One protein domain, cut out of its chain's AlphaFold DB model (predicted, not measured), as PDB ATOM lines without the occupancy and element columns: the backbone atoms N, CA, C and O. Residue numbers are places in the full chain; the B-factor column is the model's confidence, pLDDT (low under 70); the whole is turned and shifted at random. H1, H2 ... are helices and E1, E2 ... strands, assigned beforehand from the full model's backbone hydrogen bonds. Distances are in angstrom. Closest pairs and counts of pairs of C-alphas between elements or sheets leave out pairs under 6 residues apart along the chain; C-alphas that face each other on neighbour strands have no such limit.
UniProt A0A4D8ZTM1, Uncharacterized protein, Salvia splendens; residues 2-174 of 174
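Overview. This is residues 2 to 174 of the 174 residues of an uncharacterized protein of Salvia splendens (UniProt A0A4D8ZTM1). Two small, strongly twisted antiparallel sheets, E1 E7 E2 E5 and E4 E3 E6, lie partly face to face as a sandwich, with helix H1 slanting over the other face of the four-stranded sheet. From this body residues 147 to 174 stick out as a long arm, most of it helix H4, and the arm makes much of the length. The 173 printed residues hold four named helices and seven named strands in the order H1 E1 E2 E3 E4 E5 H2 E6 E7 H3 H4, a mixed class of helices and strands. The whole is only just loose, close to extended, with a radius of gyration of the C-alphas of 23.3 A and spans of 92 by 38 by 25 A.

Along the chain. H1 covers residues 2 to 21, 28.0 A long, and begins at C-alpha 2 at (-30.436, -17.274, 40.709). E1 is residues 37 to 43, 19.0 A, and E2 is residues 68 to 73, 16.6 A. E3, residues 77 to 83, measures 19.4 A, and E4, residues 86 to 92, measures 19.1 A. E5 is residues 97 to 101, 13.3 A, followed by H2, residues 103 to 108, 8.6 A. E6 is residues 117 to 121, 13.2 A. E7, residues 132 to 139, is the longest strand by residues and runs 23.9 A from C-alpha 132 at (-43.130, -33.377, 46.964). H3 is residues 141 to 144, 5.1 A. H4, residues 152 to 173, is 31.6 A long and ends at C-alpha 173 at (-6.583, 19.033, 12.390).

Arrangement. The larger sheet runs E1 E7 E2 E5, with E1 and E5 as edge strands. E1 and E7 are antiparallel at 163 degrees, with N 39 and O 136 at 2.8 A. E7 and E2 stand at 165 degrees, with N 70 and O 137 at 2.8 A. E2 and E5 stand at 156 degrees, with N 71 and O 98 at 2.8 A. H1 is on this sheet at a height of 9.7 A, forming two layers, a helix on one face of a sheet. H1 lies over E7 and E2 and runs slantwise to the strands, at 43 degrees to E2 on the local plane. The smaller sheet runs E4 E3 E6. E3 and E4 form a hairpin, with N 79 and O 90 at 2.8 A, and E3 pairs with E6 through N 119 and O 80 at 2.8 A. The two sheets make a sandwich, two sheets face to face, the facing parts 10.0 A centre to centre and the strands of the one at 32 degrees to those of the other. The closest C-alphas of E5 and E6, those of Thr 100 and Glu 117, are 6.5 A apart. H1 touches H3 with residues 12 to 17 alone; the closest C-alphas, those of Lys 13 and Leu 144, are 5.0 A apart. H2 and H3 are close but not clearly touching, with the C-alphas of Glu 104 and Val 141 at 6.9 A. H4 touches no helix and is on neither sheet. In H1, H2 and H4 every O i to N i+4 pair is within hydrogen-bond range; H3 is too short for such a pair.

Size, cuts and confidence. The C-alphas of Ile 49 and Trp 174, the two farthest apart, are 93.4 A apart. Without residues 147 to 174, which stand free, the body spans 53 by 37 by 24 A. The printed part has no cut and ends at residue 174, the chain's last. The links H1 to E1, 15 residues, and E1 to E2, 24 residues, are long. The mean pLDDT of the printed part is 74.5, and 58 residues are under 70, among them 21 to 35, 44 to 64, 122 to 130 and 142 to 150.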
ATOM      1  N   ASP A   2     -30.562 -18.212  41.835       64.69
ATOM      2  CA  ASP A   2     -30.436 -17.274  40.709       64.69
ATOM      3  C   ASP A   2     -30.108 -17.912  39.356       64.69
ATOM      4  O   ASP A   2     -30.645 -17.491  38.342       64.69
ATOM      5  N   ASN A   3     -29.266 -18.950  39.314       78.25
ATOM      6  CA  ASN A   3     -28.915 -19.609  38.053       78.25
ATOM      7  C   ASN A   3     -30.106 -20.356  37.419       78.25
ATOM      8  O   ASN A   3     -30.295 -20.312  36.209       78.25
ATOM      9  N   ALA A   4     -30.936 -21.022  38.229       73.44
ATOM     10  CA  ALA A   4     -32.105 -21.742  37.723       73.44
ATOM     11  C   ALA A   4     -33.181 -20.764  37.235       73.44
ATOM     12  O   ALA A   4     -33.705 -20.925  36.138       73.44
ATOM     13  N   THR A   5     -33.447 -19.707  38.006       73.88
ATOM     14  CA  THR A   5     -34.407 -18.663  37.628       73.88
ATOM     15  C   THR A   5     -33.973 -17.920  36.363       73.88
ATOM     16  O   THR A   5     -34.811 -17.678  35.501       73.88
ATOM     17  N   LYS A   6     -32.672 -17.626  36.206       79.38
ATOM     18  CA  LYS A   6     -32.121 -17.021  34.980       79.38
ATOM     19  C   LYS A   6     -32.299 -17.919  33.760       79.38
ATOM     20  O   LYS A   6     -32.784 -17.447  32.742       79.38
ATOM     21  N   LYS A   7     -31.989 -19.214  33.872       84.31
ATOM     22  CA  LYS A   7     -32.205 -20.166  32.769       84.31
ATOM     23  C   LYS A   7     -33.673 -20.261  32.362       84.31
ATOM     24  O   LYS A   7     -33.978 -20.294  31.178       84.31
ATOM     25  N   LEU A   8     -34.587 -20.291  33.332       81.62
ATOM     26  CA  LEU A   8     -36.024 -20.307  33.044       81.62
ATOM     27  C   LEU A   8     -36.479 -19.002  32.389       81.62
ATOM     28  O   LEU A   8     -37.313 -19.034  31.492       81.62
ATOM     29  N   GLU A   9     -35.915 -17.866  32.800       81.31
ATOM     30  CA  GLU A   9     -36.170 -16.573  32.169       81.31
ATOM     31  C   GLU A   9     -35.658 -16.524  30.723       81.31
ATOM     32  O   GLU A   9     -36.372 -16.036  29.853       81.31
ATOM     33  N   GLU A  10     -34.464 -17.053  30.447       83.69
ATOM     34  CA  GLU A  10     -33.918 -17.167  29.088       83.69
ATOM     35  C   GLU A  10     -34.822 -18.028  28.195       83.69
ATOM     36  O   GLU A  10     -35.208 -17.585  27.114       83.69
ATOM     37  N   ILE A  11     -35.248 -19.200  28.685       85.69
ATOM     38  CA  ILE A  11     -36.191 -20.085  27.980       85.69
ATOM     39  C   ILE A  11     -37.516 -19.364  27.718       85.69
ATOM     40  O   ILE A  11     -38.039 -19.399  26.605       85.69
ATOM     41  N   ALA A  12     -38.068 -18.686  28.728       82.38
ATOM     42  CA  ALA A  12     -39.322 -17.960  28.584       82.38
ATOM     43  C   ALA A  12     -39.208 -16.829  27.556       82.38
ATOM     44  O   ALA A  12     -40.114 -16.676  26.743       82.38
ATOM     45  N   LYS A  13     -38.098 -16.075  27.546       81.06
ATOM     46  CA  LYS A  13     -37.832 -15.016  26.557       81.06
ATOM     47  C   LYS A  13     -37.731 -15.571  25.144       81.06
ATOM     48  O   LYS A  13     -38.352 -15.023  24.239       81.06
ATOM     49  N   GLU A  14     -36.998 -16.661  24.948       84.81
ATOM     50  CA  GLU A  14     -36.873 -17.297  23.636       84.81
ATOM     51  C   GLU A  14     -38.234 -17.792  23.126       84.81
ATOM     52  O   GLU A  14     -38.626 -17.490  21.999       84.81
ATOM     53  N   LEU A  15     -39.011 -18.458  23.983       83.69
ATOM     54  CA  LEU A  15     -40.370 -18.900  23.661       83.69
ATOM     55  C   LEU A  15     -41.305 -17.723  23.377       83.69
ATOM     56  O   LEU A  15     -42.053 -17.754  22.399       83.69
ATOM     57  N   GLY A  16     -41.234 -16.676  24.199       78.69
ATOM     58  CA  GLY A  16     -41.960 -15.428  24.008       78.69
ATOM     59  C   GLY A  16     -41.670 -14.843  22.633       78.69
ATOM     60  O   GLY A  16     -42.608 -14.613  21.880       78.69
ATOM     61  N   ASN A  17     -40.395 -14.723  22.261       77.62
ATOM     62  CA  ASN A  17     -39.954 -14.217  20.963       77.62
ATOM     63  C   ASN A  17     -40.443 -15.076  19.792       77.62
ATOM     64  O   ASN A  17     -40.907 -14.530  18.795       77.62
ATOM     65  N   ILE A  18     -40.395 -16.406  19.898       81.69
ATOM     66  CA  ILE A  18     -40.894 -17.308  18.846       81.69
ATOM     67  C   ILE A  18     -42.399 -17.129  18.653       81.69
ATOM     68  O   ILE A  18     -42.877 -17.055  17.515       81.69
ATOM     69  N   ILE A  19     -43.149 -17.053  19.756       76.94
ATOM     70  CA  ILE A  19     -44.586 -16.790  19.719       76.94
ATOM     71  C   ILE A  19     -44.788 -15.443  19.036       76.94
ATOM     72  O   ILE A  19     -45.440 -15.398  17.999       76.94
ATOM     73  N   VAL A  20     -44.129 -14.393  19.525       70.44
ATOM     74  CA  VAL A  20     -44.163 -12.996  19.070       70.44
ATOM     75  C   VAL A  20     -43.807 -12.810  17.584       70.44
ATOM     76  O   VAL A  20     -44.463 -12.049  16.875       70.44
ATOM     77  N   GLN A  21     -42.834 -13.529  17.042       69.31
ATOM     78  CA  GLN A  21     -42.403 -13.349  15.650       69.31
ATOM     79  C   GLN A  21     -43.385 -13.928  14.620       69.31
ATOM     80  O   GLN A  21     -43.392 -13.505  13.469       69.31
ATOM     81  N   ARG A  22     -44.237 -14.885  15.013       63.34
ATOM     82  CA  ARG A  22     -45.111 -15.623  14.081       63.34
ATOM     83  C   ARG A  22     -46.453 -14.964  13.728       63.34
ATOM     84  O   ARG A  22     -47.245 -15.601  13.043       63.34
ATOM     85  N   GLY A  23     -46.745 -13.739  14.163       60.28
ATOM     86  CA  GLY A  23     -48.075 -13.150  13.962       60.28
ATOM     87  C   GLY A  23     -48.118 -11.628  14.042       60.28
ATOM     88  O   GLY A  23     -47.197 -10.982  14.540       60.28
ATOM     89  N   THR A  24     -49.213 -11.063  13.537       57.50
ATOM     90  CA  THR A  24     -49.416  -9.611  13.422       57.50
ATOM     91  C   THR A  24     -50.090  -9.085  14.686       57.50
ATOM     92  O   THR A  24     -51.182  -9.527  15.035       57.50
ATOM     93  N   TYR A  25     -49.469  -8.135  15.386       62.47
ATOM     94  CA  TYR A  25     -50.042  -7.572  16.612       62.47
ATOM     95  C   TYR A  25     -51.276  -6.728  16.338       62.47
ATOM     96  O   TYR A  25     -51.220  -5.759  15.582       62.47
ATOM     97  N   LYS A  26     -52.366  -7.024  17.044       56.91
ATOM     98  CA  LYS A  26     -53.477  -6.087  17.218       56.91
ATOM     99  C   LYS A  26     -53.493  -5.655  18.676       56.91
ATOM    100  O   LYS A  26     -54.203  -6.216  19.501       56.91
ATOM    101  N   TYR A  27     -52.640  -4.688  19.003       55.00
ATOM    102  CA  TYR A  27     -52.540  -4.158  20.359       55.00
ATOM    103  C   TYR A  27     -53.825  -3.397  20.711       55.00
ATOM    104  O   TYR A  27     -54.140  -2.379  20.092       55.00
ATOM    105  N   LYS A  28     -54.581  -3.889  21.694       47.56
ATOM    106  CA  LYS A  28     -55.672  -3.140  22.323       47.56
ATOM    107  C   LYS A  28     -55.130  -2.618  23.652       47.56
ATOM    108  O   LYS A  28     -54.693  -3.404  24.483       47.56
ATOM    109  N   ASN A  29     -55.067  -1.294  23.786       42.06
ATOM    110  CA  ASN A  29     -54.456  -0.604  24.923       42.06
ATOM    111  C   ASN A  29     -54.951  -1.118  26.291       42.06
ATOM    112  O   ASN A  29     -56.104  -1.522  26.414       42.06
ATOM    113  N   SER A  30     -54.061  -0.985  27.285       44.69
ATOM    114  CA  SER A  30     -54.238  -1.167  28.738       44.69
ATOM    115  C   SER A  30     -54.353  -2.601  29.272       44.69
ATOM    116  O   SER A  30     -55.302  -2.924  29.984       44.69
ATOM    117  N   ILE A  31     -53.354  -3.448  29.009       49.66
ATOM    118  CA  ILE A  31     -53.085  -4.566  29.925       49.66
ATOM    119  C   ILE A  31     -52.253  -3.989  31.072       49.66
ATOM    120  O   ILE A  31     -51.149  -3.495  30.843       49.66
ATOM    121  N   GLU A  32     -52.805  -3.987  32.287       49.12
ATOM    122  CA  GLU A  32     -52.019  -3.747  33.498       49.12
ATOM    123  C   GLU A  32     -50.925  -4.807  33.552       49.12
ATOM    124  O   GLU A  32     -51.195  -6.003  33.648       49.12
ATOM    125  N   LEU A  33     -49.684  -4.360  33.395       53.94
ATOM    126  CA  LEU A  33     -48.550  -5.255  33.290       53.94
ATOM    127  C   LEU A  33     -48.263  -5.840  34.668       53.94
ATOM    128  O   LEU A  33     -47.732  -5.157  35.543       53.94
ATOM    129  N   GLY A  34     -48.636  -7.102  34.851       56.12
ATOM    130  CA  GLY A  34     -48.327  -7.848  36.061       56.12
ATOM    131  C   GLY A  34     -46.820  -8.055  36.245       56.12
ATOM    132  O   GLY A  34     -46.023  -8.028  35.298       56.12
ATOM    133  N   GLU A  35     -46.414  -8.285  37.487       63.88
ATOM    134  CA  GLU A  35     -45.047  -8.685  37.801       63.88
ATOM    135  C   GLU A  35     -44.826 -10.169  37.470       63.88
ATOM    136  O   GLU A  35     -45.729 -11.001  37.586       63.88
ATOM    137  N   SER A  36     -43.599 -10.526  37.076       71.69
ATOM    138  CA  SER A  36     -43.222 -11.939  36.973       71.69
ATOM    139  C   SER A  36     -43.162 -12.546  38.373       71.69
ATOM    140  O   SER A  36     -42.479 -12.022  39.252       71.69
ATOM    141  N   LYS A  37     -43.866 -13.664  38.571       79.88
ATOM    142  CA  LYS A  37     -43.973 -14.343  39.862       79.88
ATOM    143  C   LYS A  37     -43.355 -15.731  39.787       79.88
ATOM    144  O   LYS A  37     -43.718 -16.531  38.928       79.88
ATOM    145  N   PHE A  38     -42.447 -16.015  40.714       83.69
ATOM    146  CA  PHE A  38     -41.888 -17.344  40.932       83.69
ATOM    147  C   PHE A  38     -42.504 -17.943  42.198       83.69
ATOM    148  O   PHE A  38     -42.351 -17.387  43.285       83.69
ATOM    149  N   SER A  39     -43.200 -19.065  42.050       83.12
ATOM    150  CA  SER A  39     -43.898 -19.767  43.125       83.12
ATOM    151  C   SER A  39     -43.291 -21.155  43.329       83.12
ATOM    152  O   SER A  39     -43.010 -21.878  42.371       83.12
ATOM    153  N   ILE A  40     -43.125 -21.540  44.595       84.50
ATOM    154  CA  ILE A  40     -42.735 -22.892  45.004       84.50
ATOM    155  C   ILE A  40     -43.919 -23.495  45.744       84.50
ATOM    156  O   ILE A  40     -44.331 -22.968  46.778       84.50
ATOM    157  N   TYR A  41     -44.438 -24.609  45.244       81.12
ATOM    158  CA  TYR A  41     -45.517 -25.337  45.899       81.12
ATOM    159  C   TYR A  41     -44.950 -26.561  46.600       81.12
ATOM    160  O   TYR A  41     -44.161 -27.318  46.033       81.12
ATOM    161  N   ARG A  42     -45.357 -26.746  47.855       81.19
ATOM    162  CA  ARG A  42     -45.051 -27.929  48.656       81.19
ATOM    163  C   ARG A  42     -46.322 -28.747  48.814       81.19
ATOM    164  O   ARG A  42     -47.291 -28.268  49.399       81.19
ATOM    165  N   TYR A  43     -46.277 -29.993  48.367       75.88
ATOM    166  CA  TYR A  43     -47.373 -30.936  48.524       75.88
ATOM    167  C   TYR A  43     -47.135 -31.754  49.788       75.88
ATOM    168  O   TYR A  43     -46.146 -32.482  49.925       75.88
ATOM    169  N   ASN A  44     -48.031 -31.566  50.754       68.69
ATOM    170  CA  ASN A  44     -48.038 -32.336  51.988       68.69
ATOM    171  C   ASN A  44     -48.806 -33.643  51.781       68.69
ATOM    172  O   ASN A  44     -49.661 -33.748  50.905       68.69
ATOM    173  N   ARG A  45     -48.503 -34.645  52.611       67.38
ATOM    174  CA  ARG A  45     -49.251 -35.903  52.613       67.38
ATOM    175  C   ARG A  45     -50.717 -35.655  52.949       67.38
ATOM    176  O   ARG A  45     -51.025 -34.908  53.875       67.38
ATOM    177  N   ALA A  46     -51.586 -36.380  52.255       59.03
ATOM    178  CA  ALA A  46     -52.948 -36.596  52.699       59.03
ATOM    179  C   ALA A  46     -52.944 -37.290  54.063       59.03
ATOM    180  O   ALA A  46     -52.255 -38.299  54.250       59.03
ATOM    181  N   ASN A  47     -53.712 -36.765  55.013       53.06
ATOM    182  CA  ASN A  47     -53.959 -37.481  56.252       53.06
ATOM    183  C   ASN A  47     -54.951 -38.609  55.929       53.06
ATOM    184  O   ASN A  47     -56.055 -38.336  55.469       53.06
ATOM    185  N   ILE A  48     -54.562 -39.871  56.145       53.53
ATOM    186  CA  ILE A  48     -55.347 -41.078  55.785       53.53
ATOM    187  C   ILE A  48     -56.761 -41.068  56.410       53.53
ATOM    188  O   ILE A  48     -57.658 -41.763  55.947       53.53
ATOM    189  N   ILE A  49     -56.961 -40.255  57.447       53.25
ATOM    190  CA  ILE A  49     -58.203 -40.137  58.217       53.25
ATOM    191  C   ILE A  49     -59.257 -39.269  57.503       53.25
ATOM    192  O   ILE A  49     -60.441 -39.411  57.791       53.25
ATOM    193  N   ASP A  50     -58.867 -38.413  56.553       50.06
ATOM    194  CA  ASP A  50     -59.807 -37.552  55.829       50.06
ATOM    195  C   ASP A  50     -59.553 -37.609  54.309       50.06
ATOM    196  O   ASP A  50     -58.731 -36.847  53.782       50.06
ATOM    197  N   PRO A  51     -60.223 -38.521  53.578       48.25
ATOM    198  CA  PRO A  51     -60.022 -38.698  52.141       48.25
ATOM    199  C   PRO A  51     -60.374 -37.444  51.327       48.25
ATOM    200  O   PRO A  51     -59.788 -37.238  50.262       48.25
ATOM    201  N   ASN A  52     -61.225 -36.551  51.848       47.16
ATOM    202  CA  ASN A  52     -61.574 -35.287  51.193       47.16
ATOM    203  C   ASN A  52     -60.542 -34.170  51.433       47.16
ATOM    204  O   ASN A  52     -60.554 -33.172  50.718       47.16
ATOM    205  N   SER A  53     -59.613 -34.339  52.383       43.53
ATOM    206  CA  SER A  53     -58.528 -33.378  52.654       43.53
ATOM    207  C   SER A  53     -57.339 -33.484  51.685       43.53
ATOM    208  O   SER A  53     -56.422 -32.664  51.719       43.53
ATOM    209  N   SER A  54     -57.325 -34.528  50.850       45.22
ATOM    210  CA  SER A  54     -56.126 -35.030  50.171       45.22
ATOM    211  C   SER A  54     -55.832 -34.401  48.810       45.22
ATOM    212  O   SER A  54     -54.678 -34.391  48.378       45.22
ATOM    213  N   ILE A  55     -56.848 -33.852  48.141       48.44
ATOM    214  CA  ILE A  55     -56.670 -33.176  46.858       48.44
ATOM    215  C   ILE A  55     -56.329 -31.719  47.162       48.44
ATOM    216  O   ILE A  55     -57.184 -30.832  47.110       48.44
ATOM    217  N   VAL A  56     -55.060 -31.469  47.497       49.88
ATOM    218  CA  VAL A  56     -54.498 -30.114  47.478       49.88
ATOM    219  C   VAL A  56     -54.440 -29.687  46.017       49.88
ATOM    220  O   VAL A  56     -53.421 -29.792  45.341       49.88
ATOM    221  N   THR A  57     -55.591 -29.269  45.507       50.75
ATOM    222  CA  THR A  57     -55.670 -28.561  44.242       50.75
ATOM    223  C   THR A  57     -55.030 -27.212  44.508       50.75
ATOM    224  O   THR A  57     -55.446 -26.530  45.446       50.75
ATOM    225  N   GLU A  58     -54.017 -26.830  43.728       55.47
ATOM    226  CA  GLU A  58     -53.541 -25.447  43.719       55.47
ATOM    227  C   GLU A  58     -54.783 -24.551  43.570       55.47
ATOM    228  O   GLU A  58     -55.489 -24.603  42.555       55.47
ATOM    229  N   THR A  59     -55.140 -23.827  44.636       46.88
ATOM    230  CA  THR A  59     -56.340 -22.996  44.652       46.88
ATOM    231  C   THR A  59     -56.199 -21.980  43.530       46.88
ATOM    232  O   THR A  59     -55.176 -21.310  43.400       46.88
ATOM    233  N   SER A  60     -57.237 -21.863  42.702       48.56
ATOM    234  CA  SER A  60     -57.322 -20.993  41.518       48.56
ATOM    235  C   SER A  60     -57.271 -19.492  41.834       48.56
ATOM    236  O   SER A  60     -57.703 -18.670  41.036       48.56
ATOM    237  N   GLN A  61     -56.795 -19.122  43.019       43.06
ATOM    238  CA  GLN A  61     -56.810 -17.765  43.541       43.06
ATOM    239  C   GLN A  61     -55.612 -16.931  43.054       43.06
ATOM    240  O   GLN A  61     -55.537 -15.742  43.337       43.06
ATOM    241  N   GLU A  62     -54.694 -17.525  42.281       53.84
ATOM    242  CA  GLU A  62     -53.592 -16.822  41.603       53.84
ATOM    243  C   GLU A  62     -53.883 -16.557  40.111       53.84
ATOM    244  O   GLU A  62     -52.981 -16.645  39.267       53.84
ATOM    245  N   SER A  63     -55.134 -16.226  39.774       55.06
ATOM    246  CA  SER A  63     -55.601 -15.877  38.423       55.06
ATOM    247  C   SER A  63     -55.251 -14.433  38.017       55.06
ATOM    248  O   SER A  63     -56.059 -13.706  37.441       55.06
ATOM    249  N   GLY A  64     -54.033 -13.990  38.336       63.91
ATOM    250  CA  GLY A  64     -53.498 -12.752  37.768       63.91
ATOM    251  C   GLY A  64     -53.242 -12.916  36.265       63.91
ATOM    252  O   GLY A  64     -52.954 -14.040  35.836       63.91
ATOM    253  N   PRO A  65     -53.332 -11.842  35.460       74.69
ATOM    254  CA  PRO A  65     -52.978 -11.899  34.048       74.69
ATOM    255  C   PRO A  65     -51.508 -12.300  33.878       74.69
ATOM    256  O   PRO A  65     -50.640 -11.876  34.641       74.69
ATOM    257  N   TYR A  66     -51.240 -13.168  32.906       84.06
ATOM    258  CA  TYR A  66     -49.890 -13.583  32.539       84.06
ATOM    259  C   TYR A  66     -49.814 -13.912  31.045       84.06
ATOM    260  O   TYR A  66     -50.818 -14.218  30.402       84.06
ATOM    261  N   ALA A  67     -48.609 -13.866  30.490       85.06
ATOM    262  CA  ALA A  67     -48.313 -14.239  29.111       85.06
ATOM    263  C   ALA A  67     -47.933 -15.715  29.003       85.06
ATOM    264  O   ALA A  67     -48.497 -16.452  28.199       85.06
ATOM    265  N   LEU A  68     -46.992 -16.153  29.844       87.69
ATOM    266  CA  LEU A  68     -46.496 -17.528  29.891       87.69
ATOM    267  C   LEU A  68     -46.411 -18.006  31.332       87.69
ATOM    268  O   LEU A  68     -46.012 -17.246  32.216       87.69
ATOM    269  N   SER A  69     -46.752 -19.270  31.551       87.94
ATOM    270  CA  SER A  69     -46.492 -19.975  32.801       87.94
ATOM    271  C   SER A  69     -45.687 -21.227  32.505       87.94
ATOM    272  O   SER A  69     -46.031 -22.014  31.624       87.94
ATOM    273  N   LEU A  70     -44.599 -21.406  33.239       89.75
ATOM    274  CA  LEU A  70     -43.718 -22.554  33.129       89.75
ATOM    275  C   LEU A  70     -43.785 -23.355  34.417       89.75
ATOM    276  O   LEU A  70     -43.623 -22.807  35.507       89.75
ATOM    277  N   HIS A  71     -44.020 -24.647  34.271       89.25
ATOM    278  CA  HIS A  71     -44.193 -25.583  35.363       89.25
ATOM    279  C   HIS A  71     -43.078 -26.621  35.308       89.25
ATOM    280  O   HIS A  71     -42.848 -27.260  34.276       89.25
ATOM    281  N   LEU A  72     -42.392 -26.776  36.436       88.25
ATOM    282  CA  LEU A  72     -41.383 -27.797  36.670       88.25
ATOM    283  C   LEU A  72     -41.859 -28.700  37.796       88.25
ATOM    284  O   LEU A  72     -42.283 -28.231  38.858       88.25
ATOM    285  N   PHE A  73     -41.711 -29.997  37.583       85.62
ATOM    286  CA  PHE A  73     -42.097 -31.020  38.540       85.62
ATOM    287  C   PHE A  73     -40.834 -31.725  39.012       85.62
ATOM    288  O   PHE A  73     -39.968 -32.041  38.204       85.62
ATOM    289  N   LEU A  74     -40.697 -31.948  40.317       83.62
ATOM    290  CA  LEU A  74     -39.599 -32.763  40.856       83.62
ATOM    291  C   LEU A  74     -39.986 -34.235  40.994       83.62
ATOM    292  O   LEU A  74     -39.132 -35.094  41.196       83.62
ATOM    293  N   ASP A  75     -41.276 -34.507  40.860       81.19
ATOM    294  CA  ASP A  75     -41.915 -35.774  41.145       81.19
ATOM    295  C   ASP A  75     -42.893 -36.094  40.011       81.19
ATOM    296  O   ASP A  75     -43.459 -35.163  39.430       81.19
ATOM    297  N   PRO A  76     -43.096 -37.379  39.674       81.88
ATOM    298  CA  PRO A  76     -44.126 -37.756  38.724       81.88
ATOM    299  C   PRO A  76     -45.518 -37.465  39.294       81.88
ATOM    300  O   PRO A  76     -45.761 -37.611  40.499       81.88
ATOM    301  N   GLY A  77     -46.438 -37.082  38.420       80.94
ATOM    302  CA  GLY A  77     -47.817 -36.787  38.789       80.94
ATOM    303  C   GLY A  77     -48.674 -36.520  37.567       80.94
ATOM    304  O   GLY A  77     -48.327 -36.918  36.458       80.94
ATOM    305  N   GLU A  78     -49.800 -35.849  37.765       86.44
ATOM    306  CA  GLU A  78     -50.734 -35.544  36.689       86.44
ATOM    307  C   GLU A  78     -50.869 -34.031  36.542       86.44
ATOM    308  O   GLU A  78     -51.025 -33.306  37.522       86.44
ATOM    309  N   PHE A  79     -50.787 -33.529  35.317       86.94
ATOM    310  CA  PHE A  79     -51.074 -32.136  35.012       86.94
ATOM    311  C   PHE A  79     -52.394 -32.055  34.268       86.94
ATOM    312  O   PHE A  79     -52.574 -32.702  33.239       86.94
ATOM    313  N   CYS A  80     -53.313 -31.260  34.800       87.12
ATOM    314  CA  CYS A  80     -54.650 -31.091  34.266       87.12
ATOM    315  C   CYS A  80     -54.799 -29.685  33.692       87.12
ATOM    316  O   CYS A  80     -54.562 -28.695  34.384       87.12
ATOM    317  N   LEU A  81     -55.175 -29.603  32.424       86.06
ATOM    318  CA  LEU A  81     -55.377 -28.379  31.671       86.06
ATOM    319  C   LEU A  81     -56.874 -28.156  31.464       86.06
ATOM    320  O   LEU A  81     -57.579 -29.034  30.965       86.06
ATOM    321  N   GLU A  82     -57.354 -26.966  31.800       81.12
ATOM    322  CA  GLU A  82     -58.716 -26.563  31.475       81.12
ATOM    323  C   GLU A  82     -58.745 -25.970  30.063       81.12
ATOM    324  O   GLU A  82     -58.068 -24.984  29.764       81.12
ATOM    325  N   THR A  83     -59.504 -26.600  29.166       75.62
ATOM    326  CA  THR A  83     -59.666 -26.160  27.774       75.62
ATOM    327  C   THR A  83     -61.128 -25.850  27.478       75.62
ATOM    328  O   THR A  83     -62.029 -26.309  28.178       75.62
ATOM    329  N   SER A  84     -61.400 -25.160  26.364       72.56
ATOM    330  CA  SER A  84     -62.777 -24.910  25.910       72.56
ATOM    331  C   SER A  84     -63.592 -26.188  25.651       72.56
ATOM    332  O   SER A  84     -64.815 -26.134  25.611       72.56
ATOM    333  N   SER A  85     -62.924 -27.324  25.432       77.56
ATOM    334  CA  SER A  85     -63.536 -28.641  25.202       77.56
ATOM    335  C   SER A  85     -63.656 -29.500  26.467       77.56
ATOM    336  O   SER A  85     -64.148 -30.621  26.384       77.56
ATOM    337  N   GLY A  86     -63.210 -28.997  27.620       78.25
ATOM    338  CA  GLY A  86     -63.188 -29.721  28.888       78.25
ATOM    339  C   GLY A  86     -61.783 -29.864  29.474       78.25
ATOM    340  O   GLY A  86     -60.822 -29.246  29.009       78.25
ATOM    341  N   LEU A  87     -61.677 -30.681  30.519       84.56
ATOM    342  CA  LEU A  87     -60.419 -30.958  31.209       84.56
ATOM    343  C   LEU A  87     -59.614 -32.008  30.440       84.56
ATOM    344  O   LEU A  87     -60.136 -33.067  30.093       84.56
ATOM    345  N   VAL A  88     -58.343 -31.712  30.192       87.00
ATOM    346  CA  VAL A  88     -57.382 -32.634  29.580       87.00
ATOM    347  C   VAL A  88     -56.266 -32.868  30.576       87.00
ATOM    348  O   VAL A  88     -55.601 -31.916  30.976       87.00
ATOM    349  N   SER A  89     -56.037 -34.118  30.962       87.81
ATOM    350  CA  SER A  89     -54.954 -34.469  31.869       87.81
ATOM    351  C   SER A  89     -53.903 -35.344  31.201       87.81
ATOM    352  O   SER A  89     -54.186 -36.104  30.272       87.81
ATOM    353  N   PHE A  90     -52.659 -35.192  31.639       88.75
ATOM    354  CA  PHE A  90     -51.545 -36.012  31.187       88.75
ATOM    355  C   PHE A  90     -50.524 -36.204  32.303       88.75
ATOM    356  O   PHE A  90     -50.369 -35.365  33.192       88.75
ATOM    357  N   GLU A  91     -49.814 -37.326  32.248       87.75
ATOM    358  CA  GLU A  91     -48.778 -37.650  33.220       87.75
ATOM    359  C   GLU A  91     -47.535 -36.778  32.994       87.75
ATOM    360  O   GLU A  91     -47.050 -36.630  31.868       87.75
ATOM    361  N   THR A  92     -46.999 -36.214  34.071       85.25
ATOM    362  CA  THR A  92     -45.740 -35.472  34.062       85.25
ATOM    363  C   THR A  92     -44.631 -36.291  34.695       85.25
ATOM    364  O   THR A  92     -44.845 -37.080  35.615       85.25
ATOM    365  N   LYS A  93     -43.412 -36.093  34.192       85.31
ATOM    366  CA  LYS A  93     -42.193 -36.699  34.732       85.31
ATOM    367  C   LYS A  93     -41.258 -35.602  35.245       85.31
ATOM    368  O   LYS A  93     -41.331 -34.484  34.736       85.31
ATOM    369  N   PRO A  94     -40.334 -35.906  36.174       82.56
ATOM    370  CA  PRO A  94     -39.392 -34.917  36.711       82.56
ATOM    371  C   PRO A  94     -38.514 -34.212  35.662       82.56
ATOM    372  O   PRO A  94     -37.997 -33.124  35.886       82.56
ATOM    373  N   GLU A  95     -38.340 -34.832  34.497       81.50
ATOM    374  CA  GLU A  95     -37.561 -34.295  33.375       81.50
ATOM    375  C   GLU A  95     -38.411 -33.456  32.405       81.50
ATOM    376  O   GLU A  95     -37.914 -32.957  31.399       81.50
ATOM    377  N   SER A  96     -39.713 -33.327  32.671       84.50
ATOM    378  CA  SER A  96     -40.665 -32.651  31.794       84.50
ATOM    379  C   SER A  96     -40.902 -31.210  32.225       84.50
ATOM    380  O   SER A  96     -41.130 -30.908  33.396       84.50
ATOM    381  N   LEU A  97     -40.903 -30.330  31.231       88.25
ATOM    382  CA  LEU A  97     -41.252 -28.926  31.360       88.25
ATOM    383  C   LEU A  97     -42.629 -28.719  30.736       88.25
ATOM    384  O   LEU A  97     -42.818 -29.035  29.562       88.25
ATOM    385  N   VAL A  98     -43.580 -28.182  31.496       89.88
ATOM    386  CA  VAL A  98     -44.903 -27.847  30.954       89.88
ATOM    387  C   VAL A  98     -45.019 -26.341  30.811       89.88
ATOM    388  O   VAL A  98     -44.843 -25.596  31.773       89.88
ATOM    389  N   LEU A  99     -45.320 -25.903  29.593       89.56
ATOM    390  CA  LEU A  99     -45.579 -24.511  29.258       89.56
ATOM    391  C   LEU A  99     -47.077 -24.324  29.041       89.56
ATOM    392  O   LEU A  99     -47.683 -25.061  28.264       89.56
ATOM    393  N   THR A 100     -47.653 -23.301  29.663       89.06
ATOM    394  CA  THR A 100     -49.007 -22.847  29.352       89.06
ATOM    395  C   THR A 100     -49.002 -21.394  28.891       89.06
ATOM    396  O   THR A 100     -48.194 -20.571  29.338       89.06
ATOM    397  N   ILE A 101     -49.899 -21.088  27.954       87.69
ATOM    398  CA  ILE A 101     -50.087 -19.739  27.427       87.69
ATOM    399  C   ILE A 101     -51.189 -19.063  28.233       87.69
ATOM    400  O   ILE A 101     -52.277 -19.614  28.390       87.69
ATOM    401  N   GLY A 102     -50.896 -17.872  28.739       85.44
ATOM    402  CA  GLY A 102     -51.838 -17.071  29.502       85.44
ATOM    403  C   GLY A 102     -52.646 -16.103  28.642       85.44
ATOM    404  O   GLY A 102     -52.470 -15.972  27.427       85.44
ATOM    405  N   ASN A 103     -53.564 -15.416  29.309       83.56
ATOM    406  CA  ASN A 103     -54.531 -14.510  28.701       83.56
ATOM    407  C   ASN A 103     -53.894 -13.298  28.004       83.56
ATOM    408  O   ASN A 103     -54.471 -12.800  27.041       83.56
ATOM    409  N   GLU A 104     -52.719 -12.823  28.434       82.31
ATOM    410  CA  GLU A 104     -52.081 -11.665  27.793       82.31
ATOM    411  C   GLU A 104     -51.748 -11.955  26.324       82.31
ATOM    412  O   GLU A 104     -52.003 -11.120  25.456       82.31
ATOM    413  N   PHE A 105     -51.255 -13.161  26.013       80.81
ATOM    414  CA  PHE A 105     -50.965 -13.530  24.628       80.81
ATOM    415  C   PHE A 105     -52.223 -13.791  23.802       80.81
ATOM    416  O   PHE A 105     -52.258 -13.398  22.637       80.81
ATOM    417  N   GLU A 106     -53.263 -14.385  24.385       82.31
ATOM    418  CA  GLU A 106     -54.562 -14.526  23.711       82.31
ATOM    419  C   GLU A 106     -55.170 -13.157  23.365       82.31
ATOM    420  O   GLU A 106     -55.657 -12.956  22.253       82.31
ATOM    421  N   LEU A 107     -55.071 -12.176  24.268       79.50
ATOM    422  CA  LEU A 107     -55.528 -10.804  24.023       79.50
ATOM    423  C   LEU A 107     -54.706 -10.093  22.942       79.50
ATOM    424  O   LEU A 107     -55.267  -9.343  22.145       79.50
ATOM    425  N   MET A 108     -53.392 -10.319  22.885       73.12
ATOM    426  CA  MET A 108     -52.542  -9.758  21.826       73.12
ATOM    427  C   MET A 108     -52.777 -10.406  20.458       73.12
ATOM    428  O   MET A 108     -52.509  -9.782  19.427       73.12
ATOM    429  N   ARG A 109     -53.250 -11.658  20.451       73.75
ATOM    430  CA  ARG A 109     -53.430 -12.514  19.272       73.75
ATOM    431  C   ARG A 109     -54.839 -13.086  19.200       73.75
ATOM    432  O   ARG A 109     -55.032 -14.297  19.064       73.75
ATOM    433  N   VAL A 110     -55.819 -12.189  19.285       67.06
ATOM    434  CA  VAL A 110     -57.242 -12.545  19.306       67.06
ATOM    435  C   VAL A 110     -57.582 -13.457  18.127       67.06
ATOM    436  O   VAL A 110     -57.503 -13.043  16.970       67.06
ATOM    437  N   GLY A 111     -57.989 -14.690  18.434       68.00
ATOM    438  CA  GLY A 111     -58.416 -15.688  17.450       68.00
ATOM    439  C   GLY A 111     -57.307 -16.577  16.877       68.00
ATOM    440  O   GLY A 111     -57.629 -17.534  16.180       68.00
ATOM    441  N   GLU A 112     -56.033 -16.319  17.188       77.81
ATOM    442  CA  GLU A 112     -54.899 -17.147  16.737       77.81
ATOM    443  C   GLU A 112     -54.331 -18.023  17.857       77.81
ATOM    444  O   GLU A 112     -53.888 -19.144  17.610       77.81
ATOM    445  N   ILE A 113     -54.343 -17.521  19.094       78.88
ATOM    446  CA  ILE A 113     -53.788 -18.206  20.261       78.88
ATOM    447  C   ILE A 113     -54.868 -18.302  21.328       78.88
ATOM    448  O   ILE A 113     -55.492 -17.300  21.663       78.88
ATOM    449  N   LYS A 114     -55.064 -19.504  21.873       83.12
ATOM    450  CA  LYS A 114     -55.933 -19.731  23.031       83.12
ATOM    451  C   LYS A 114     -55.090 -19.784  24.293       83.12
ATOM    452  O   LYS A 114     -54.056 -20.458  24.299       83.12
ATOM    453  N   SER A 115     -55.536 -19.112  25.348       84.12
ATOM    454  CA  SER A 115     -54.963 -19.328  26.669       84.12
ATOM    455  C   SER A 115     -55.470 -20.643  27.253       84.12
ATOM    456  O   SER A 115     -56.551 -21.134  26.915       84.12
ATOM    457  N   ALA A 116     -54.653 -21.245  28.103       83.31
ATOM    458  CA  ALA A 116     -55.034 -22.412  28.868       83.31
ATOM    459  C   ALA A 116     -54.344 -22.350  30.226       83.31
ATOM    460  O   ALA A 116     -53.130 -22.155  30.310       83.31
ATOM    461  N   GLU A 117     -55.116 -22.511  31.296       80.81
ATOM    462  CA  GLU A 117     -54.569 -22.619  32.641       80.81
ATOM    463  C   GLU A 117     -54.531 -24.085  33.053       80.81
ATOM    464  O   GLU A 117     -55.473 -24.849  32.830       80.81
ATOM    465  N   GLY A 118     -53.402 -24.479  33.633       79.69
ATOM    466  CA  GLY A 118     -53.196 -25.833  34.103       79.69
ATOM    467  C   GLY A 118     -52.884 -25.885  35.589       79.69
ATOM    468  O   GLY A 118     -52.317 -24.956  36.176       79.69
ATOM    469  N   LYS A 119     -53.273 -26.997  36.198       81.19
ATOM    470  CA  LYS A 119     -53.065 -27.305  37.608       81.19
ATOM    471  C   LYS A 119     -52.321 -28.617  37.718       81.19
ATOM    472  O   LYS A 119     -52.617 -29.575  37.004       81.19
ATOM    473  N   TYR A 120     -51.362 -28.653  38.630       80.56
ATOM    474  CA  TYR A 120     -50.677 -29.890  38.948       80.56
ATOM    475  C   TYR A 120     -51.438 -30.632  40.040       80.56
ATOM    476  O   TYR A 120     -51.725 -30.085  41.106       80.56
ATOM    477  N   THR A 121     -51.765 -31.886  39.769       73.94
ATOM    478  CA  THR A 121     -52.385 -32.799  40.713       73.94
ATOM    479  C   THR A 121     -51.334 -33.803  41.160       73.94
ATOM    480  O   THR A 121     -50.891 -34.679  40.417       73.94
ATOM    481  N   HIS A 122     -50.918 -33.657  42.412       68.25
ATOM    482  CA  HIS A 122     -50.023 -34.602  43.053       68.25
ATOM    483  C   HIS A 122     -50.832 -35.759  43.652       68.25
ATOM    484  O   HIS A 122     -51.786 -35.514  44.388       68.25
ATOM    485  N   ASN A 123     -50.444 -37.010  43.375       66.06
ATOM    486  CA  ASN A 123     -51.065 -38.180  43.996       66.06
ATOM    487  C   ASN A 123     -50.333 -38.540  45.308       66.06
ATOM    488  O   ASN A 123     -49.239 -39.113  45.262       66.06
ATOM    489  N   PRO A 124     -50.929 -38.266  46.485       59.09
ATOM    490  CA  PRO A 124     -50.258 -38.442  47.772       59.09
ATOM    491  C   PRO A 124     -50.076 -39.916  48.177       59.09
ATOM    492  O   PRO A 124     -49.338 -40.196  49.124       59.09
ATOM    493  N   PHE A 125     -50.732 -40.860  47.491       56.03
ATOM    494  CA  PHE A 125     -50.737 -42.280  47.856       56.03
ATOM    495  C   PHE A 125     -49.580 -43.083  47.247       56.03
ATOM    496  O   PHE A 125     -49.309 -44.193  47.700       56.03
ATOM    497  N   LEU A 126     -48.873 -42.531  46.254       55.44
ATOM    498  CA  LEU A 126     -47.823 -43.245  45.517       55.44
ATOM    499  C   LEU A 126     -46.402 -43.009  46.056       55.44
ATOM    500  O   LEU A 126     -45.471 -43.658  45.588       55.44
ATOM    501  N   GLN A 127     -46.208 -42.118  47.039       55.03
ATOM    502  CA  GLN A 127     -44.864 -41.738  47.490       55.03
ATOM    503  C   GLN A 127     -44.489 -42.145  48.926       55.03
ATOM    504  O   GLN A 127     -45.167 -41.896  49.935       55.03
ATOM    505  N   THR A 128     -43.299 -42.743  49.002       56.56
ATOM    506  CA  THR A 128     -42.579 -43.195  50.192       56.56
ATOM    507  C   THR A 128     -41.990 -42.013  50.972       56.56
ATOM    508  O   THR A 128     -40.885 -41.555  50.704       56.56
ATOM    509  N   GLY A 129     -42.721 -41.513  51.967       59.75
ATOM    510  CA  GLY A 129     -42.173 -40.790  53.125       59.75
ATOM    511  C   GLY A 129     -41.623 -39.366  52.936       59.75
ATOM    512  O   GLY A 129     -41.319 -38.739  53.948       59.75
ATOM    513  N   ARG A 130     -41.510 -38.820  51.715       69.69
ATOM    514  CA  ARG A 130     -40.945 -37.477  51.450       69.69
ATOM    515  C   ARG A 130     -42.011 -36.477  50.961       69.69
ATOM    516  O   ARG A 130     -42.956 -36.873  50.293       69.69
ATOM    517  N   SER A 131     -41.873 -35.188  51.310       71.06
ATOM    518  CA  SER A 131     -42.685 -34.106  50.713       71.06
ATOM    519  C   SER A 131     -42.297 -33.887  49.247       71.06
ATOM    520  O   SER A 131     -41.104 -33.807  48.951       71.06
ATOM    521  N   SER A 132     -43.296 -33.725  48.380       76.25
ATOM    522  CA  SER A 132     -43.130 -33.377  46.964       76.25
ATOM    523  C   SER A 132     -43.139 -31.864  46.745       76.25
ATOM    524  O   SER A 132     -43.764 -31.122  47.514       76.25
ATOM    525  N   PHE A 133     -42.485 -31.400  45.678       81.69
ATOM    526  CA  PHE A 133     -42.461 -29.979  45.313       81.69
ATOM    527  C   PHE A 133     -42.669 -29.755  43.811       81.69
ATOM    528  O   PHE A 133     -42.186 -30.526  42.979       81.69
ATOM    529  N   SER A 134     -43.331 -28.651  43.465       84.69
ATOM    530  CA  SER A 134     -43.361 -28.117  42.101       84.69
ATOM    531  C   SER A 134     -42.929 -26.656  42.092       84.69
ATOM    532  O   SER A 134     -43.076 -25.927  43.078       84.69
ATOM    533  N   LEU A 135     -42.368 -26.229  40.966       86.88
ATOM    534  CA  LEU A 135     -42.012 -24.839  40.722       86.88
ATOM    535  C   LEU A 135     -42.890 -24.317  39.598       86.88
ATOM    536  O   LEU A 135     -43.098 -24.994  38.589       86.88
ATOM    537  N   ARG A 136     -43.374 -23.092  39.761       86.94
ATOM    538  CA  ARG A 136     -44.121 -22.379  38.735       86.94
ATOM    539  C   ARG A 136     -43.520 -21.006  38.565       86.94
ATOM    540  O   ARG A 136     -43.297 -20.299  39.545       86.94
ATOM    541  N   GLN A 137     -43.313 -20.604  37.327       86.75
ATOM    542  CA  GLN A 137     -42.883 -19.257  37.017       86.75
ATOM    543  C   GLN A 137     -43.833 -18.651  35.998       86.75
ATOM    544  O   GLN A 137     -44.063 -19.233  34.945       86.75
ATOM    545  N   LYS A 138     -44.413 -17.500  36.338       87.00
ATOM    546  CA  LYS A 138     -45.278 -16.718  35.456       87.00
ATOM    547  C   LYS A 138     -44.513 -15.497  34.953       87.00
ATOM    548  O   LYS A 138     -43.812 -14.837  35.726       87.00
ATOM    549  N   TRP A 139     -44.668 -15.176  33.676       83.81
ATOM    550  CA  TRP A 139     -44.143 -13.959  33.056       83.81
ATOM    551  C   TRP A 139     -45.254 -13.192  32.374       83.81
ATOM    552  O   TRP A 139     -46.211 -13.780  31.873       83.81
ATOM    553  N   THR A 140     -45.063 -11.883  32.305       81.94
ATOM    554  CA  THR A 140     -45.891 -10.961  31.539       81.94
ATOM    555  C   THR A 140     -45.198 -10.543  30.252       81.94
ATOM    556  O   THR A 140     -43.977 -10.673  30.103       81.94
ATOM    557  N   VAL A 141     -45.976 -10.030  29.304       76.00
ATOM    558  CA  VAL A 141     -45.496  -9.633  27.976       76.00
ATOM    559  C   VAL A 141     -44.375  -8.593  28.061       76.00
ATOM    560  O   VAL A 141     -43.422  -8.677  27.292       76.00
ATOM    561  N   SER A 142     -44.415  -7.640  29.000       69.56
ATOM    562  CA  SER A 142     -43.339  -6.639  29.136       69.56
ATOM    563  C   SER A 142     -41.992  -7.229  29.480       69.56
ATOM    564  O   SER A 142     -40.976  -6.757  28.984       69.56
ATOM    565  N   LYS A 143     -41.973  -8.228  30.363       69.81
ATOM    566  CA  LYS A 143     -40.746  -8.917  30.766       69.81
ATOM    567  C   LYS A 143     -40.163  -9.736  29.616       69.81
ATOM    568  O   LYS A 143     -38.948  -9.894  29.551       69.81
ATOM    569  N   LEU A 144     -41.020 -10.237  28.725       69.31
ATOM    570  CA  LEU A 144     -40.622 -10.989  27.536       69.31
ATOM    571  C   LEU A 144     -40.106 -10.063  26.425       69.31
ATOM    572  O   LEU A 144     -39.064 -10.343  25.845       69.31
ATOM    573  N   ASN A 145     -40.767  -8.925  26.205       63.19
ATOM    574  CA  ASN A 145     -40.439  -7.946  25.163       63.19
ATOM    575  C   ASN A 145     -39.390  -6.905  25.596       63.19
ATOM    576  O   ASN A 145     -39.380  -5.788  25.077       63.19
ATOM    577  N   GLN A 146     -38.511  -7.229  26.546       56.72
ATOM    578  CA  GLN A 146     -37.368  -6.368  26.848       56.72
ATOM    579  C   GLN A 146     -36.342  -6.464  25.715       56.72
ATOM    580  O   GLN A 146     -35.306  -7.113  25.849       56.72
ATOM    581  N   GLU A 147     -36.616  -5.804  24.591       56.69
ATOM    582  CA  GLU A 147     -35.525  -5.341  23.745       56.69
ATOM    583  C   GLU A 147     -34.647  -4.395  24.579       56.69
ATOM    584  O   GLU A 147     -35.165  -3.693  25.459       56.69
ATOM    585  N   PRO A 148     -33.321  -4.364  24.360       49.59
ATOM    586  CA  PRO A 148     -32.467  -3.360  24.971       49.59
ATOM    587  C   PRO A 148     -32.844  -1.995  24.388       49.59
ATOM    588  O   PRO A 148     -32.268  -1.524  23.409       49.59
ATOM    589  N   VAL A 149     -33.859  -1.360  24.972       53.44
ATOM    590  CA  VAL A 149     -34.245   0.002  24.633       53.44
ATOM    591  C   VAL A 149     -33.138   0.893  25.173       53.44
ATOM    592  O   VAL A 149     -33.067   1.157  26.372       53.44
ATOM    593  N   ILE A 150     -32.235   1.315  24.286       62.25
ATOM    594  CA  ILE A 150     -31.249   2.352  24.590       62.25
ATOM    595  C   ILE A 150     -32.040   3.548  25.116       62.25
ATOM    596  O   ILE A 150     -32.911   4.069  24.409       62.25
ATOM    597  N   SER A 151     -31.769   3.948  26.360       71.19
ATOM    598  CA  SER A 151     -32.482   5.044  27.008       71.19
ATOM    599  C   SER A 151     -32.385   6.300  26.144       71.19
ATOM    600  O   SER A 151     -31.340   6.568  25.553       71.19
ATOM    601  N   LEU A 152     -33.446   7.110  26.088       77.69
ATOM    602  CA  LEU A 152     -33.401   8.414  25.409       77.69
ATOM    603  C   LEU A 152     -32.221   9.267  25.902       77.69
ATOM    604  O   LEU A 152     -31.589   9.968  25.116       77.69
ATOM    605  N   TRP A 153     -31.880   9.151  27.187       78.12
ATOM    606  CA  TRP A 153     -30.711   9.808  27.767       78.12
ATOM    607  C   TRP A 153     -29.392   9.283  27.205       78.12
ATOM    608  O   TRP A 153     -28.505  10.081  26.912       78.12
ATOM    609  N   ASP A 154     -29.286   7.972  26.989       81.19
ATOM    610  CA  ASP A 154     -28.104   7.354  26.390       81.19
ATOM    611  C   ASP A 154     -27.958   7.779  24.922       81.19
ATOM    612  O   ASP A 154     -26.858   8.098  24.478       81.19
ATOM    613  N   GLN A 155     -29.064   7.884  24.177       89.56
ATOM    614  CA  GLN A 155     -29.054   8.381  22.793       89.56
ATOM    615  C   GLN A 155     -28.577   9.839  22.714       89.56
ATOM    616  O   GLN A 155     -27.752  10.180  21.864       89.56
ATOM    617  N   ILE A 156     -29.056  10.696  23.622       91.81
ATOM    618  CA  ILE A 156     -28.636  12.102  23.715       91.81
ATOM    619  C   ILE A 156     -27.155  12.201  24.105       91.81
ATOM    620  O   ILE A 156     -26.419  12.987  23.508       91.81
ATOM    621  N   LEU A 157     -26.695  11.393  25.066       92.19
ATOM    622  CA  LEU A 157     -25.290  11.345  25.482       92.19
ATOM    623  C   LEU A 157     -24.368  10.913  24.343       92.19
ATOM    624  O   LEU A 157     -23.331  11.541  24.131       92.19
ATOM    625  N   ILE A 158     -24.753   9.887  23.582       92.06
ATOM    626  CA  ILE A 158     -23.996   9.417  22.415       92.06
ATOM    627  C   ILE A 158     -23.904  10.524  21.361       92.06
ATOM    628  O   ILE A 158     -22.816  10.799  20.851       92.06
ATOM    629  N   LEU A 159     -25.016  11.203  21.064       94.69
ATOM    630  CA  LEU A 159     -25.027  12.321  20.122       94.69
ATOM    631  C   LEU A 159     -24.108  13.456  20.592       94.69
ATOM    632  O   LEU A 159     -23.321  13.986  19.809       94.69
ATOM    633  N   PHE A 160     -24.162  13.802  21.879       94.69
ATOM    634  CA  PHE A 160     -23.320  14.842  22.461       94.69
ATOM    635  C   PHE A 160     -21.831  14.471  22.418       94.69
ATOM    636  O   PHE A 160     -20.998  15.300  22.047       94.69
ATOM    637  N   ALA A 161     -21.495  13.214  22.717       93.88
ATOM    638  CA  ALA A 161     -20.135  12.694  22.622       93.88
ATOM    639  C   ALA A 161     -19.601  12.765  21.184       93.88
ATOM    640  O   ALA A 161     -18.482  13.232  20.972       93.88
ATOM    641  N   LEU A 162     -20.406  12.385  20.187       95.06
ATOM    642  CA  LEU A 162     -20.034  12.478  18.771       95.06
ATOM    643  C   LEU A 162     -19.760  13.924  18.339       95.06
ATOM    644  O   LEU A 162     -18.775  14.181  17.648       95.06
ATOM    645  N   VAL A 163     -20.586  14.876  18.780       95.56
ATOM    646  CA  VAL A 163     -20.391  16.309  18.500       95.56
ATOM    647  C   VAL A 163     -19.100  16.826  19.141       95.56
ATOM    648  O   VAL A 163     -18.345  17.555  18.497       95.56
ATOM    649  N   LEU A 164     -18.814  16.434  20.384       93.31
ATOM    650  CA  LEU A 164     -17.580  16.792  21.090       93.31
ATOM    651  C   LEU A 164     -16.339  16.229  20.397       93.31
ATOM    652  O   LEU A 164     -15.382  16.967  20.172       93.31
ATOM    653  N   ILE A 165     -16.373  14.949  20.018       94.75
ATOM    654  CA  ILE A 165     -15.290  14.291  19.280       94.75
ATOM    655  C   ILE A 165     -15.068  15.007  17.949       94.75
ATOM    656  O   ILE A 165     -13.934  15.353  17.632       94.75
ATOM    657  N   TYR A 166     -16.134  15.302  17.203       93.94
ATOM    658  CA  TYR A 166     -16.041  16.045  15.949       93.94
ATOM    659  C   TYR A 166     -15.402  17.424  16.149       93.94
ATOM    660  O   TYR A 166     -14.500  17.804  15.402       93.94
ATOM    661  N   LYS A 167     -15.809  18.167  17.183       90.81
ATOM    662  CA  LYS A 167     -15.232  19.481  17.503       90.81
ATOM    663  C   LYS A 167     -13.756  19.391  17.889       90.81
ATOM    664  O   LYS A 167     -12.975  20.204  17.408       90.81
ATOM    665  N   LEU A 168     -13.370  18.396  18.687       92.44
ATOM    666  CA  LEU A 168     -11.975  18.126  19.048       92.44
ATOM    667  C   LEU A 168     -11.128  17.762  17.826       92.44
ATOM    668  O   LEU A 168     -10.050  18.317  17.651       92.44
ATOM    669  N   PHE A 169     -11.629  16.889  16.952       91.62
ATOM    670  CA  PHE A 169     -10.959  16.555  15.695       91.62
ATOM    671  C   PHE A 169     -10.790  17.787  14.807       91.62
ATOM    672  O   PHE A 169      -9.701  18.029  14.303       91.62
ATOM    673  N   THR A 170     -11.840  18.598  14.663       88.81
ATOM    674  CA  THR A 170     -11.765  19.834  13.870       88.81
ATOM    675  C   THR A 170     -10.739  20.812  14.451       88.81
ATOM    676  O   THR A 170     -10.054  21.472  13.692       88.81
ATOM    677  N   PHE A 171     -10.605  20.888  15.778       83.44
ATOM    678  CA  PHE A 171      -9.646  21.766  16.462       83.44
ATOM    679  C   PHE A 171      -8.189  21.271  16.404       83.44
ATOM    680  O   PHE A 171      -7.265  22.064  16.515       83.44
ATOM    681  N   ILE A 172      -7.968  19.958  16.295       84.69
ATOM    682  CA  ILE A 172      -6.618  19.371  16.226       84.69
ATOM    683  C   ILE A 172      -6.082  19.370  14.788       84.69
ATOM    684  O   ILE A 172      -4.880  19.514  14.581       84.69
ATOM    685  N   PHE A 173      -6.958  19.169  13.801       75.50
ATOM    686  CA  PHE A 173      -6.583  19.033  12.390       75.50
ATOM    687  C   PHE A 173      -6.784  20.311  11.557       75.50
ATOM    688  O   PHE A 173      -6.561  20.275  10.345       75.50
ATOM    689  N   TRP A 174      -7.177  21.424  12.185       59.31
ATOM    690  CA  TRP A 174      -7.278  22.752  11.575       59.31
ATOM    691  C   TRP A 174      -6.716  23.809  12.522       59.31
ATOM    692  O   TRP A 174      -5.879  24.615  12.056       59.31
TER     693      TRP A 174